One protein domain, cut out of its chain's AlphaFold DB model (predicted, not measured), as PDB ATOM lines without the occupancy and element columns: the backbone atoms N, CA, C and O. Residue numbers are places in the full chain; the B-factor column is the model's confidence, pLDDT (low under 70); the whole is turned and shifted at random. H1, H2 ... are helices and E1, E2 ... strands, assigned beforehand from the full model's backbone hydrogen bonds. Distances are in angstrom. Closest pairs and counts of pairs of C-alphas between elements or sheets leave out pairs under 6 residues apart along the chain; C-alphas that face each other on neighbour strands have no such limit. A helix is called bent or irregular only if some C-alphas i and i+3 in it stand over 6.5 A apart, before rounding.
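What this domain is: This is residues 74 to 133 of the 140 residues of an uncharacterized protein of Methanoculleus bourgensis (UniProt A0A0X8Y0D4). Two long helices, H1 and H2, lie side by side as a helical hairpin; at the end away from their link, the short strands E1 and E2 pair as a small tail. The 60 printed residues run E1, H1, H2, E2, mostly helix, with an antiparallel sheet E1 - E2. The whole is a loose rod, radius of gyration of the C-alphas 14.0 A, spanning 46 by 20 by 16 A.

Where its parts are: E1, residues 74 to 76, begins at C-alpha 74 (1.203, 31.141, 45.169). H1, residues 79 to 99, is 30.1 A long. H2, residues 106 to 127, is 30.2 A long and irregular: C-alphas 122 and 125 are 7.6 A apart, and it has a kink of 46 degrees near residue 120. E2, residues 131 to 133, ends at C-alpha 133 (2.742, 31.812, 49.597). E1 and E2 measure 6.1 A and 6.4 A.

How they stand to each other: H1 and H2 touch, closest at the C-alphas of Trp 90 and Leu 113, 6.5 A, at a shallow tilt of 7 degrees, opposite ways. E1 and E2 are antiparallel at 169 degrees; N 75 and O 132, 2.8 A, are within hydrogen-bond range. E1 and H2 are apart, as are H1 and E2. In H1 every O i to N i+4 pair is within hydrogen-bond range; in H2, 16 of 18.

The domain as a whole: The C-alphas farthest apart, of Val 74 and Cys 102, are 46.2 A apart. Residues 99 to 104 stand free. The printed part has no cut and no long link; no printed residue is under 70 in pLDDT.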
ATOM      1  N   VAL A  74      -0.215  30.889  45.437       78.69
ATOM      2  CA  VAL A  74       1.203  31.141  45.169       78.69
ATOM      3  C   VAL A  74       1.268  32.304  44.189       78.69
ATOM      4  O   VAL A  74       0.621  32.264  43.144       78.69
ATOM      5  N   ILE A  75       2.013  33.343  44.542       89.00
ATOM      6  CA  ILE A  75       2.236  34.525  43.709       89.00
ATOM      7  C   ILE A  75       3.730  34.539  43.385       89.00
ATOM      8  O   ILE A  75       4.507  35.077  44.182       89.00
ATOM      9  N   PRO A  76       4.149  33.869  42.298       87.19
ATOM     10  CA  PRO A  76       5.539  33.890  41.875       87.19
ATOM     11  C   PRO A  76       5.886  35.264  41.304       87.19
ATOM     12  O   PRO A  76       5.037  35.912  40.686       87.19
ATOM     13  N   SER A  77       7.126  35.694  41.506       90.50
ATOM     14  CA  SER A  77       7.715  36.747  40.691       90.50
ATOM     15  C   SER A  77       7.847  36.268  39.255       90.50
ATOM     16  O   SER A  77       8.138  35.098  39.014       90.50
ATOM     17  N   ASP A  78       7.673  37.169  38.297       87.75
ATOM     18  CA  ASP A  78       8.089  36.915  36.924       87.75
ATOM     19  C   ASP A  78       9.393  37.652  36.578       87.75
ATOM     20  O   ASP A  78       9.979  38.378  37.387       87.75
ATOM     21  N   GLY A  79       9.875  37.456  35.349       91.19
ATOM     22  CA  GLY A  79      11.083  38.133  34.884       91.19
ATOM     23  C   GLY A  79      10.965  39.661  34.906       91.19
ATOM     24  O   GLY A  79      11.970  40.333  35.103       91.19
ATOM     25  N   SER A  80       9.762  40.221  34.755       96.00
ATOM     26  CA  SER A  80       9.536  41.669  34.818       96.00
ATOM     27  C   SER A  80       9.645  42.191  36.252       96.00
ATOM     28  O   SER A  80      10.173  43.285  36.458       96.00
ATOM     29  N   ASP A  81       9.173  41.426  37.240       95.31
ATOM     30  CA  ASP A  81       9.323  41.757  38.662       95.31
ATOM     31  C   ASP A  81      10.800  41.806  39.065       95.31
ATOM     32  O   ASP A  81      11.242  42.780  39.682       95.31
ATOM     33  N   TRP A  82      11.574  40.799  38.650       95.31
ATOM     34  CA  TRP A  82      13.024  40.760  38.844       95.31
ATOM     35  C   TRP A  82      13.740  41.886  38.098       95.31
ATOM     36  O   TRP A  82      14.536  42.607  38.705       95.31
ATOM     37  N   ASP A  83      13.398  42.113  36.823       97.25
ATOM     38  CA  ASP A  83      13.990  43.178  36.005       97.25
ATOM     39  C   ASP A  83      13.746  44.545  36.666       97.25
ATOM     40  O   ASP A  83      14.641  45.393  36.720       97.25
ATOM     41  N   ARG A  84      12.555  44.765  37.233       97.31
ATOM     42  CA  ARG A  84      12.211  45.991  37.963       97.31
ATOM     43  C   ARG A  84      12.945  46.110  39.299       97.31
ATOM     44  O   ARG A  84      13.375  47.210  39.644       97.31
ATOM     45  N   TYR A  85      13.053  45.026  40.061       95.88
ATOM     46  CA  TYR A  85      13.713  45.023  41.367       95.88
ATOM     47  C   TYR A  85      15.211  45.335  41.241       95.88
ATOM     48  O   TYR A  85      15.693  46.296  41.845       95.88
ATOM     49  N   GLU A  86      15.922  44.594  40.392       97.38
ATOM     50  CA  GLU A  86      17.369  44.744  40.199       97.38
ATOM     51  C   GLU A  86      17.721  46.083  39.556       97.38
ATOM     52  O   GLU A  86      18.586  46.815  40.046       97.38
ATOM     53  N   SER A  87      16.976  46.493  38.522       96.94
ATOM     54  CA  SER A  87      17.190  47.810  37.913       96.94
ATOM     55  C   SER A  87      16.948  48.961  38.892       96.94
ATOM     56  O   SER A  87      17.633  49.980  38.802       96.94
ATOM     57  N   GLY A  88      16.047  48.800  39.868       97.12
ATOM     58  CA  GLY A  88      15.854  49.758  40.957       97.12
ATOM     59  C   GLY A  88      17.103  49.927  41.829       97.12
ATOM     60  O   GLY A  88      17.483  51.058  42.149       97.12
ATOM     61  N   ILE A  89      17.790  48.828  42.160       93.75
ATOM     62  CA  ILE A  89      19.067  48.856  42.891       93.75
ATOM     63  C   ILE A  89      20.131  49.571  42.052       93.75
ATOM     64  O   ILE A  89      20.808  50.476  42.547       93.75
ATOM     65  N   TRP A  90      20.250  49.232  40.767       98.38
ATOM     66  CA  TRP A  90      21.244  49.849  39.886       98.38
ATOM     67  C   TRP A  90      21.013  51.349  39.717       98.38
ATOM     68  O   TRP A  90      21.962  52.126  39.777       98.38
ATOM     69  N   GLN A  91      19.760  51.782  39.556       98.19
ATOM     70  CA  GLN A  91      19.403  53.201  39.471       98.19
ATOM     71  C   GLN A  91      19.797  53.963  40.739       98.19
ATOM     72  O   GLN A  91      20.316  55.079  40.644       98.19
ATOM     73  N   ALA A  92      19.606  53.366  41.919       96.56
ATOM     74  CA  ALA A  92      20.031  53.965  43.180       96.56
ATOM     75  C   ALA A  92      21.561  54.123  43.248       96.56
ATOM     76  O   ALA A  92      22.049  55.202  43.594       96.56
ATOM     77  N   LEU A  93      22.315  53.090  42.853       96.12
ATOM     78  CA  LEU A  93      23.782  53.128  42.812       96.12
ATOM     79  C   LEU A  93      24.300  54.154  41.795       96.12
ATOM     80  O   LEU A  93      25.158  54.966  42.127       96.12
ATOM     81  N   LEU A  94      23.743  54.180  40.581       98.06
ATOM     82  CA  LEU A  94      24.099  55.143  39.534       98.06
ATOM     83  C   LEU A  94      23.813  56.587  39.961       98.06
ATOM     84  O   LEU A  94      24.652  57.468  39.766       98.06
ATOM     85  N   SER A  95      22.657  56.833  40.584       96.50
ATOM     86  CA  SER A  95      22.305  58.145  41.135       96.50
ATOM     87  C   SER A  95      23.291  58.579  42.220       96.50
ATOM     88  O   SER A  95      23.794  59.706  42.204       96.50
ATOM     89  N   TRP A  96      23.636  57.674  43.139       97.50
ATOM     90  CA  TRP A  96      24.629  57.951  44.172       97.50
ATOM     91  C   TRP A  96      26.005  58.257  43.561       97.50
ATOM     92  O   TRP A  96      26.611  59.267  43.914       97.50
ATOM     93  N   LEU A  97      26.465  57.461  42.594       97.88
ATOM     94  CA  LEU A  97      27.748  57.653  41.907       97.88
ATOM     95  C   LEU A  97      27.830  58.984  41.147       97.88
ATOM     96  O   LEU A  97      28.903  59.591  41.100       97.88
ATOM     97  N   GLY A  98      26.717  59.436  40.561       97.62
ATOM     98  CA  GLY A  98      26.622  60.726  39.874       97.62
ATOM     99  C   GLY A  98      26.705  61.919  40.829       97.62
ATOM    100  O   GLY A  98      27.345  62.919  40.514       97.62
ATOM    101  N   ASN A  99      26.113  61.795  42.018       98.00
ATOM    102  CA  ASN A  99      26.101  62.855  43.029       98.00
ATOM    103  C   ASN A  99      27.370  62.900  43.900       98.00
ATOM    104  O   ASN A  99      27.581  63.876  44.616       98.00
ATOM    105  N   ASN A 100      28.221  61.869  43.844       96.44
ATOM    106  CA  ASN A 100      29.385  61.715  44.720       96.44
ATOM    107  C   ASN A 100      30.692  61.462  43.931       96.44
ATOM    108  O   ASN A 100      31.316  60.412  44.090       96.44
ATOM    109  N   PRO A 101      31.155  62.406  43.084       96.62
ATOM    110  CA  PRO A 101      32.271  62.171  42.159       96.62
ATOM    111  C   PRO A 101      33.645  62.010  42.828       96.62
ATOM    112  O   PRO A 101      34.528  61.388  42.245       96.62
ATOM    113  N   CYS A 102      33.840  62.551  44.032       97.69
ATOM    114  CA  CYS A 102      35.123  62.525  44.749       97.69
ATOM    115  C   CYS A 102      35.075  61.694  46.040       97.69
ATOM    116  O   CYS A 102      35.949  61.842  46.893       97.69
ATOM    117  N   HIS A 103      34.035  60.875  46.229       97.50
ATOM    118  CA  HIS A 103      33.913  60.061  47.434       97.50
ATOM    119  C   HIS A 103      35.033  59.005  47.483       97.50
ATOM    120  O   HIS A 103      35.286  58.368  46.460       97.50
ATOM    121  N   PRO A 104      35.690  58.787  48.638       95.94
ATOM    122  CA  PRO A 104      36.815  57.852  48.743       95.94
ATOM    123  C   PRO A 104      36.447  56.414  48.347       95.94
ATOM    124  O   PRO A 104      37.240  55.742  47.702       95.94
ATOM    125  N   ASP A 105      35.223  55.973  48.651       93.56
ATOM    126  CA  ASP A 105      34.757  54.610  48.335       93.56
ATOM    127  C   ASP A 105      34.119  54.468  46.942       93.56
ATOM    128  O   ASP A 105      33.453  53.477  46.653       93.56
ATOM    129  N   ARG A 106      34.252  55.469  46.066       95.56
ATOM    130  CA  ARG A 106      33.535  55.496  44.784       95.56
ATOM    131  C   ARG A 106      33.854  54.293  43.893       95.56
ATOM    132  O   ARG A 106      32.933  53.729  43.306       95.56
ATOM    133  N   ASP A 107      35.122  53.900  43.820       96.62
ATOM    134  CA  ASP A 107      35.559  52.774  42.986       96.62
ATOM    135  C   ASP A 107      34.973  51.449  43.489       96.62
ATOM    136  O   ASP A 107      34.453  50.665  42.702       96.62
ATOM    137  N   PHE A 108      34.907  51.261  44.811       95.38
ATOM    138  CA  PHE A 108      34.247  50.101  45.409       95.38
ATOM    139  C   PHE A 108      32.764  50.009  45.019       95.38
ATOM    140  O   PHE A 108      32.260  48.928  44.717       95.38
ATOM    141  N   ILE A 109      32.050  51.139  44.997       93.62
ATOM    142  CA  ILE A 109      30.634  51.172  44.610       93.62
ATOM    143  C   ILE A 109      30.449  50.882  43.112       93.62
ATOM    144  O   ILE A 109      29.472  50.231  42.739       93.62
ATOM    145  N   ILE A 110      31.382  51.318  42.257       98.00
ATOM    146  CA  ILE A 110      31.391  50.962  40.827       98.00
ATOM    147  C   ILE A 110      31.573  49.454  40.655       98.00
ATOM    148  O   ILE A 110      30.786  48.823  39.950       98.00
ATOM    149  N   ASP A 111      32.565  48.875  41.326       97.69
ATOM    150  CA  ASP A 111      32.840  47.441  41.248       97.69
ATOM    151  C   ASP A 111      31.650  46.622  41.759       97.69
ATOM    152  O   ASP A 111      31.258  45.622  41.153       97.69
ATOM    153  N   TYR A 112      31.018  47.076  42.842       96.31
ATOM    154  CA  TYR A 112      29.807  46.463  43.374       96.31
ATOM    155  C   TYR A 112      28.647  46.499  42.368       96.31
ATOM    156  O   TYR A 112      27.989  45.477  42.185       96.31
ATOM    157  N   LEU A 113      28.420  47.635  41.695       98.00
ATOM    158  CA  LEU A 113      27.391  47.772  40.660       98.00
ATOM    159  C   LEU A 113      27.627  46.805  39.492       98.00
ATOM    160  O   LEU A 113      26.702  46.088  39.115       98.00
ATOM    161  N   HIS A 114      28.841  46.764  38.938       98.38
ATOM    162  CA  HIS A 114      29.150  45.871  37.817       98.38
ATOM    163  C   HIS A 114      28.995  44.403  38.208       98.38
ATOM    164  O   HIS A 114      28.377  43.639  37.474       98.38
ATOM    165  N   ARG A 115      29.451  44.024  39.408       97.06
ATOM    166  CA  ARG A 115      29.264  42.663  39.920       97.06
ATOM    167  C   ARG A 115      27.784  42.289  40.021       97.06
ATOM    168  O   ARG A 115      27.426  41.193  39.617       97.06
ATOM    169  N   LEU A 116      26.922  43.177  40.526       91.31
ATOM    170  CA  LEU A 116      25.477  42.910  40.588       91.31
ATOM    171  C   LEU A 116      24.863  42.718  39.195       91.31
ATOM    172  O   LEU A 116      24.030  41.836  39.005       91.31
ATOM    173  N   GLN A 117      25.280  43.521  38.213       97.81
ATOM    174  CA  GLN A 117      24.813  43.386  36.833       97.81
ATOM    175  C   GLN A 117      25.276  42.064  36.207       97.81
ATOM    176  O   GLN A 117      24.465  41.361  35.605       97.81
ATOM    177  N   ASP A 118      26.546  41.700  36.396       97.56
ATOM    178  CA  ASP A 118      27.110  40.437  35.914       97.56
ATOM    179  C   ASP A 118      26.424  39.227  36.558       97.56
ATOM    180  O   ASP A 118      26.102  38.261  35.872       97.56
ATOM    181  N   GLU A 119      26.152  39.275  37.864       92.62
ATOM    182  CA  GLU A 119      25.425  38.217  38.573       92.62
ATOM    183  C   GLU A 119      23.994  38.076  38.051       92.62
ATOM    184  O   GLU A 119      23.545  36.962  37.764       92.62
ATOM    185  N   TYR A 120      23.290  39.194  37.858       95.00
ATOM    186  CA  TYR A 120      21.918  39.171  37.369       95.00
ATOM    187  C   TYR A 120      21.814  38.623  35.944       95.00
ATOM    188  O   TYR A 120      21.016  37.720  35.693       95.00
ATOM    189  N   PHE A 121      22.637  39.111  35.013       96.19
ATOM    190  CA  PHE A 121      22.615  38.633  33.627       96.19
ATOM    191  C   PHE A 121      23.275  37.265  33.446       96.19
ATOM    192  O   PHE A 121      22.923  36.546  32.514       96.19
ATOM    193  N   GLY A 122      24.225  36.904  34.309       93.50
ATOM    194  CA  GLY A 122      24.957  35.645  34.227       93.50
ATOM    195  C   GLY A 122      24.187  34.449  34.777       93.50
ATOM    196  O   GLY A 122      24.340  33.346  34.255       93.50
ATOM    197  N   TYR A 123      23.378  34.638  35.823       83.75
ATOM    198  CA  TYR A 123      22.589  33.543  36.402       83.75
ATOM    199  C   TYR A 123      21.325  33.989  37.145       83.75
ATOM    200  O   TYR A 123      20.353  33.237  37.168       83.75
ATOM    201  N   GLY A 124      21.311  35.179  37.754       84.31
ATOM    202  CA  GLY A 124      20.207  35.625  38.607       84.31
ATOM    203  C   GLY A 124      18.866  35.627  37.877       84.31
ATOM    204  O   GLY A 124      17.909  35.038  38.358       84.31
ATOM    205  N   ARG A 125      18.821  36.191  36.668       90.44
ATOM    206  CA  ARG A 125      17.591  36.307  35.876       90.44
ATOM    207  C   ARG A 125      17.014  34.967  35.408       90.44
ATOM    208  O   ARG A 125      15.816  34.880  35.163       90.44
ATOM    209  N   GLU A 126      17.855  33.955  35.203       83.81
ATOM    210  CA  GLU A 126      17.423  32.653  34.671       83.81
ATOM    211  C   GLU A 126      17.133  31.634  35.777       83.81
ATOM    212  O   GLU A 126      16.226  30.817  35.632       83.81
ATOM    213  N   TYR A 127      17.898  31.670  36.873       78.69
ATOM    214  CA  TYR A 127      17.914  30.588  37.857       78.69
ATOM    215  C   TYR A 127      17.440  30.985  39.257       78.69
ATOM    216  O   TYR A 127      17.169  30.091  40.060       78.69
ATOM    217  N   MET A 128      17.355  32.279  39.579       77.25
ATOM    218  CA  MET A 128      16.818  32.736  40.862       77.25
ATOM    219  C   MET A 128      15.354  33.121  40.694       77.25
ATOM    220  O   MET A 128      14.988  33.826  39.759       77.25
ATOM    221  N   ASP A 129      14.525  32.663  41.626       83.31
ATOM    222  CA  ASP A 129      13.098  32.959  41.641       83.31
ATOM    223  C   ASP A 129      12.652  33.294  43.068       83.31
ATOM    224  O   ASP A 129      13.352  33.023  44.052       83.31
ATOM    225  N   TRP A 130      11.488  33.914  43.185       87.81
ATOM    226  CA  TRP A 130      10.884  34.314  44.440       87.81
ATOM    227  C   TRP A 130       9.366  34.154  44.360       87.81
ATOM    228  O   TRP A 130       8.754  34.334  43.317       87.81
ATOM    229  N   ALA A 131       8.715  33.812  45.468       82.81
ATOM    230  CA  ALA A 131       7.261  33.717  45.491       82.81
ATOM    231  C   ALA A 131       6.697  34.052  46.867       82.81
ATOM    232  O   ALA A 131       7.282  33.710  47.899       82.81
ATOM    233  N   MET A 132       5.510  34.658  46.883       79.94
ATOM    234  CA  MET A 132       4.676  34.719  48.083       79.94
ATOM    235  C   MET A 132       3.758  33.508  48.135       79.94
ATOM    236  O   MET A 132       3.059  33.205  47.170       79.94
ATOM    237  N   TYR A 133       3.694  32.875  49.301       81.62
ATOM    238  CA  TYR A 133       2.742  31.812  49.597       81.62
ATOM    239  C   TYR A 133       1.691  32.347  50.566       81.62
ATOM    240  O   TYR A 133       2.027  32.856  51.636       81.62
TER     241      TYR A 133